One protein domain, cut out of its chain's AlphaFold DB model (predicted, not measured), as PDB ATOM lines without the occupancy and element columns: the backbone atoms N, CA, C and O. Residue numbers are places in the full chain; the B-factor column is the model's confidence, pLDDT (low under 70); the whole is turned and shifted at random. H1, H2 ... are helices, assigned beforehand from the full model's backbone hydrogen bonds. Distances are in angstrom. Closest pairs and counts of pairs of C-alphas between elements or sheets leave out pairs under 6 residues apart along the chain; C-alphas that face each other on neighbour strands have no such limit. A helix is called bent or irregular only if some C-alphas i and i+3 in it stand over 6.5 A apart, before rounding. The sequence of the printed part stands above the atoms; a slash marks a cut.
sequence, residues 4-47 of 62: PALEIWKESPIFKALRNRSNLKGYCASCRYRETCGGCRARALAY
ATOM      1  N   PRO A   4     341.854 360.390 240.984       95.75
ATOM      2  CA  PRO A   4     340.937 359.617 241.813       95.75
ATOM      3  C   PRO A   4     340.582 358.280 241.148       95.75
ATOM      4  O   PRO A   4     340.249 358.235 239.962       95.75
ATOM      5  N   ALA A   5     340.576 357.185 241.913       95.38
ATOM      6  CA  ALA A   5     340.241 355.855 241.392       95.38
ATOM      7  C   ALA A   5     338.865 355.819 240.700       95.38
ATOM      8  O   ALA A   5     338.690 355.155 239.679       95.38
ATOM      9  N   LEU A   6     337.902 356.591 241.216       96.62
ATOM     10  CA  LEU A   6     336.573 356.726 240.623       96.62
ATOM     11  C   LEU A   6     336.612 357.383 239.235       96.62
ATOM     12  O   LEU A   6     335.852 356.977 238.354       96.62
ATOM     13  N   GLU A   7     337.493 358.365 239.029       96.56
ATOM     14  CA  GLU A   7     337.700 358.995 237.721       96.56
ATOM     15  C   GLU A   7     338.291 357.977 236.743       96.56
ATOM     16  O   GLU A   7     337.760 357.805 235.650       96.56
ATOM     17  N   ILE A   8     339.324 357.232 237.151       95.69
ATOM     18  CA  ILE A   8     339.940 356.197 236.309       95.69
ATOM     19  C   ILE A   8     338.903 355.137 235.923       95.69
ATOM     20  O   ILE A   8     338.778 354.790 234.748       95.69
ATOM     21  N   TRP A   9     338.122 354.645 236.886       95.12
ATOM     22  CA  TRP A   9     337.089 353.642 236.637       95.12
ATOM     23  C   TRP A   9     336.055 354.124 235.612       95.12
ATOM     24  O   TRP A   9     335.685 353.367 234.710       95.12
ATOM     25  N   LYS A  10     335.588 355.370 235.721       96.00
ATOM     26  CA  LYS A  10     334.556 355.920 234.829       96.00
ATOM     27  C   LYS A  10     335.111 356.305 233.461       96.00
ATOM     28  O   LYS A  10     334.544 355.909 232.442       96.00
ATOM     29  N   GLU A  11     336.230 357.019 233.440       96.25
ATOM     30  CA  GLU A  11     336.689 357.749 232.259       96.25
ATOM     31  C   GLU A  11     337.730 357.015 231.424       96.25
ATOM     32  O   GLU A  11     337.903 357.354 230.252       96.25
ATOM     33  N   SER A  12     338.387 355.994 231.981       96.75
ATOM     34  CA  SER A  12     339.427 355.265 231.262       96.75
ATOM     35  C   SER A  12     338.899 354.654 229.955       96.75
ATOM     36  O   SER A  12     337.905 353.911 229.981       96.75
ATOM     37  N   PRO A  13     339.578 354.894 228.815       96.44
ATOM     38  CA  PRO A  13     339.175 354.358 227.518       96.44
ATOM     39  C   PRO A  13     339.017 352.836 227.520       96.44
ATOM     40  O   PRO A  13     338.063 352.319 226.942       96.44
ATOM     41  N   ILE A  14     339.895 352.112 228.226       95.38
ATOM     42  CA  ILE A  14     339.838 350.648 228.265       95.38
ATOM     43  C   ILE A  14     338.615 350.146 229.030       95.38
ATOM     44  O   ILE A  14     337.930 349.239 228.567       95.38
ATOM     45  N   PHE A  15     338.270 350.773 230.158       96.06
ATOM     46  CA  PHE A  15     337.082 350.386 230.916       96.06
ATOM     47  C   PHE A  15     335.797 350.718 230.157       96.06
ATOM     48  O   PHE A  15     334.866 349.914 230.159       96.06
ATOM     49  N   LYS A  16     335.752 351.854 229.450       97.38
ATOM     50  CA  LYS A  16     334.645 352.180 228.538       97.38
ATOM     51  C   LYS A  16     334.517 351.137 227.424       97.38
ATOM     52  O   LYS A  16     333.421 350.631 227.190       97.38
ATOM     53  N   ALA A  17     335.628 350.757 226.795       96.44
ATOM     54  CA  ALA A  17     335.625 349.771 225.721       96.44
ATOM     55  C   ALA A  17     335.222 348.363 226.199       96.44
ATOM     56  O   ALA A  17     334.473 347.685 225.502       96.44
ATOM     57  N   LEU A  18     335.651 347.942 227.396       94.94
ATOM     58  CA  LEU A  18     335.286 346.651 227.999       94.94
ATOM     59  C   LEU A  18     333.805 346.569 228.400       94.94
ATOM     60  O   LEU A  18     333.215 345.488 228.351       94.94
ATOM     61  N   ARG A  19     333.201 347.696 228.796       94.50
ATOM     62  CA  ARG A  19     331.761 347.779 229.097       94.50
ATOM     63  C   ARG A  19     330.904 347.773 227.838       94.50
ATOM     64  O   ARG A  19     329.779 347.284 227.882       94.50
ATOM     65  N   ASN A  20     331.420 348.290 226.725       95.50
ATOM     66  CA  ASN A  20     330.689 348.280 225.470       95.50
ATOM     67  C   ASN A  20     330.688 346.875 224.837       95.50
ATOM     68  O   ASN A  20     331.636 346.462 224.167       95.50
ATOM     69  N   ARG A  21     329.573 346.155 225.004       93.88
ATOM     70  CA  ARG A  21     329.374 344.804 224.455       93.88
ATOM     71  C   ARG A  21     329.341 344.756 222.925       93.88
ATOM     72  O   ARG A  21     329.558 343.682 222.369       93.88
ATOM     73  N   SER A  22     329.134 345.884 222.236       95.06
ATOM     74  CA  SER A  22     329.223 345.937 220.768       95.06
ATOM     75  C   SER A  22     330.638 345.725 220.242       95.06
ATOM     76  O   SER A  22     330.796 345.432 219.064       95.06
ATOM     77  N   ASN A  23     331.655 345.868 221.094       95.75
ATOM     78  CA  ASN A  23     333.038 345.641 220.694       95.75
ATOM     79  C   ASN A  23     333.369 344.153 220.551       95.75
ATOM     80  O   ASN A  23     334.366 343.835 219.915       95.75
ATOM     81  N   LEU A  24     332.563 343.254 221.135       94.44
ATOM     82  CA  LEU A  24     332.793 341.811 221.080       94.44
ATOM     83  C   LEU A  24     332.792 341.299 219.635       94.44
ATOM     84  O   LEU A  24     331.926 341.654 218.839       94.44
ATOM     85  N   LYS A  25     333.751 340.426 219.328       92.31
ATOM     86  CA  LYS A  25     333.982 339.820 218.014       92.31
ATOM     87  C   LYS A  25     333.789 338.303 218.067       92.31
ATOM     88  O   LYS A  25     333.691 337.702 219.141       92.31
ATOM     89  N   GLY A  26     333.773 337.674 216.892       88.44
ATOM     90  CA  GLY A  26     333.646 336.223 216.756       88.44
ATOM     91  C   GLY A  26     332.320 335.703 217.315       88.44
ATOM     92  O   GLY A  26     331.302 336.389 217.257       88.44
ATOM     93  N   TYR A  27     332.339 334.505 217.896       87.75
ATOM     94  CA  TYR A  27     331.139 333.857 218.436       87.75
ATOM     95  C   TYR A  27     330.422 334.702 219.502       87.75
ATOM     96  O   TYR A  27     329.193 334.751 219.558       87.75
ATOM     97  N   CYS A  28     331.184 335.417 220.337       90.94
ATOM     98  CA  CYS A  28     330.615 336.250 221.394       90.94
ATOM     99  C   CYS A  28     329.809 337.444 220.857       90.94
ATOM    100  O   CYS A  28     328.951 337.944 221.580       90.94
ATOM    101  N   ALA A  29     330.040 337.882 219.613       91.94
ATOM    102  CA  ALA A  29     329.316 339.001 219.008       91.94
ATOM    103  C   ALA A  29     327.820 338.696 218.810       91.94
ATOM    104  O   ALA A  29     326.981 339.571 219.021       91.94
ATOM    105  N   SER A  30     327.491 337.453 218.447       92.31
ATOM    106  CA  SER A  30     326.126 336.976 218.183       92.31
ATOM    107  C   SER A  30     325.595 336.019 219.258       92.31
ATOM    108  O   SER A  30     324.545 335.404 219.085       92.31
ATOM    109  N   CYS A  31     326.320 335.846 220.365       90.75
ATOM    110  CA  CYS A  31     325.933 334.928 221.430       90.75
ATOM    111  C   CYS A  31     324.676 335.425 222.161       90.75
ATOM    112  O   CYS A  31     324.607 336.573 222.595       90.75
ATOM    113  N   ARG A  32     323.708 334.533 222.409       94.69
ATOM    114  CA  ARG A  32     322.481 334.848 223.172       94.69
ATOM    115  C   ARG A  32     322.739 335.364 224.595       94.69
ATOM    116  O   ARG A  32     321.851 335.953 225.199       94.69
ATOM    117  N   TYR A  33     323.932 335.118 225.136       92.94
ATOM    118  CA  TYR A  33     324.342 335.537 226.475       92.94
ATOM    119  C   TYR A  33     325.244 336.779 226.472       92.94
ATOM    120  O   TYR A  33     325.772 337.115 227.522       92.94
ATOM    121  N   ARG A  34     325.424 337.470 225.336       91.00
ATOM    122  CA  ARG A  34     326.377 338.588 225.158       91.00
ATOM    123  C   ARG A  34     326.331 339.665 226.252       91.00
ATOM    124  O   ARG A  34     327.359 340.232 226.615       91.00
ATOM    125  N   GLU A  35     325.139 339.971 226.759       93.56
ATOM    126  CA  GLU A  35     324.959 341.033 227.757       93.56
ATOM    127  C   GLU A  35     325.415 340.611 229.160       93.56
ATOM    128  O   GLU A  35     325.983 341.415 229.904       93.56
ATOM    129  N   THR A  36     325.231 339.337 229.509       93.19
ATOM    130  CA  THR A  36     325.548 338.793 230.838       93.19
ATOM    131  C   THR A  36     326.922 338.132 230.882       93.19
ATOM    132  O   THR A  36     327.651 338.270 231.862       93.19
ATOM    133  N   CYS A  37     327.311 337.463 229.802       91.50
ATOM    134  CA  CYS A  37     328.584 336.794 229.620       91.50
ATOM    135  C   CYS A  37     329.309 337.371 228.401       91.50
ATOM    136  O   CYS A  37     328.738 337.556 227.333       91.50
ATOM    137  N   GLY A  38     330.606 337.611 228.545       88.88
ATOM    138  CA  GLY A  38     331.506 337.792 227.408       88.88
ATOM    139  C   GLY A  38     332.598 336.734 227.377       88.88
ATOM    140  O   GLY A  38     333.186 336.536 226.321       88.88
ATOM    141  N   GLY A  39     332.851 336.066 228.509       90.75
ATOM    142  CA  GLY A  39     334.082 335.344 228.796       90.75
ATOM    143  C   GLY A  39     335.165 336.226 229.435       90.75
ATOM    144  O   GLY A  39     334.964 337.419 229.681       90.75
ATOM    145  N   CYS A  40     336.339 335.658 229.704       92.00
ATOM    146  CA  CYS A  40     337.470 336.337 230.328       92.00
ATOM    147  C   CYS A  40     338.291 337.157 229.318       92.00
ATOM    148  O   CYS A  40     338.967 336.621 228.444       92.00
ATOM    149  N   ARG A  41     338.277 338.488 229.441       93.38
ATOM    150  CA  ARG A  41     338.997 339.387 228.511       93.38
ATOM    151  C   ARG A  41     340.511 339.321 228.681       93.38
ATOM    152  O   ARG A  41     341.230 339.359 227.692       93.38
ATOM    153  N   ALA A  42     340.988 339.109 229.908       92.88
ATOM    154  CA  ALA A  42     342.410 338.903 230.164       92.88
ATOM    155  C   ALA A  42     342.954 337.669 229.423       92.88
ATOM    156  O   ALA A  42     344.028 337.732 228.834       92.88
ATOM    157  N   ARG A  43     342.184 336.571 229.384       91.38
ATOM    158  CA  ARG A  43     342.555 335.376 228.615       91.38
ATOM    159  C   ARG A  43     342.534 335.633 227.115       91.38
ATOM    160  O   ARG A  43     343.493 335.269 226.449       91.38
ATOM    161  N   ALA A  44     341.481 336.267 226.597       91.44
ATOM    162  CA  ALA A  44     341.405 336.613 225.176       91.44
ATOM    163  C   ALA A  44     342.651 337.402 224.734       91.44
ATOM    164  O   ALA A  44     343.333 336.987 223.799       91.44
ATOM    165  N   LEU A  45     343.029 338.440 225.490       92.06
ATOM    166  CA  LEU A  45     344.243 339.212 225.230       92.06
ATOM    167  C   LEU A  45     345.515 338.358 225.302       92.06
ATOM    168  O   LEU A  45     346.340 338.435 224.400       92.06
ATOM    169  N   ALA A  46     345.670 337.537 226.344       91.75
ATOM    170  CA  ALA A  46     346.873 336.727 226.535       91.75
ATOM    171  C   ALA A  46     347.108 335.718 225.397       91.75
ATOM    172  O   ALA A  46     348.251 335.494 225.012       91.75
ATOM    173  N   TYR A  47     346.040 335.122 224.860       87.50
ATOM    174  CA  TYR A  47     346.153 334.089 223.824       87.50
ATOM    175  C   TYR A  47     346.100 334.629 222.396       87.50
ATOM    176  O   TYR A  47     346.648 334.003 221.497       87.50
TER     177      TYR A  47
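AT A GLANCE: This is residues 4 to 47 of the 62 residues of the protein "SPASM domain-containing protein" of Candidatus Methanodesulfokores washburnensis (UniProt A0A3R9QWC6). A loose string of short helices makes this model: H1 and H2 follow each other at one end, where residues 4 to 17 stick out as a free arm, the chain then runs on to a head of loops with the small helix H3 at the far end, and from there a long link folds back to H4, whose residues 42 to 47 stick out to one side. The helices do not form a bundle, and no helix touches another. The printed part has 44 residues with four named helices, in the order H1, H2, H3, H4, and no named strand; the class is all helix. The whole is loose, with a radius of gyration of the C-alphas of 12.0 A, and elongated, spanning 36 by 22 by 14 A.

HOW THE PARTS SIT: H1, residues 5 to 11, and H2, residues 13 to 19, are close but not clearly touching, with 2 pairs of C-alphas within 8 A. Their closest C-alphas are those of Trp 9 and Phe 15, 6.6 A apart. Their lines are about perpendicular, at 80 degrees, and their centres are 10.9 A apart. H3, residues 26 to 29, is apart from both H1 and H2. H4, residues 41 to 47, is apart from H1 and H3, and only just apart from H2, the closest C-alphas being 8.2 A from each other. In H1, H2 and H4 every pair of O i and N i+4 is within hydrogen-bond range. H3, with 4 residues, is too short for such a pair; its one pair of O i and N i+3 is within range.

IN THESE COORDINATES: H1 begins at C-alpha 5, at (340.241, 355.855, 241.392), and measures 10.0 A from first to last C-alpha. H2, from Pro 13 to Arg 19, is also 10.0 A long; its C-alpha 13 is at (339.175, 354.358, 227.518). H3, from Gly 26 to Ala 29, is 5.6 A long. H4, from Arg 41 to Tyr 47, is 10.1 A long and ends at C-alpha 47, at (346.153, 334.089, 223.824). No helix is bent or irregular.

THE WHOLE: The two C-alphas farthest apart are those of Pro 4 and Tyr 27, at 36.1 A; the first and last printed C-alphas, of Pro 4 and Tyr 47, are 31.7 A apart. Residues 4 to 17, of which 5 to 11 belong to H1 and 13 to 17 to H2, stand free, as do residues 42 to 47 of H4. The link from H1 to H2 is tight, with 1 residue; that from H2 to H3 is short, with 6; that from H3 to H4 is long, with 11. The printed part has no cut. Its mean pLDDT is 93.5, and no printed residue is under 70.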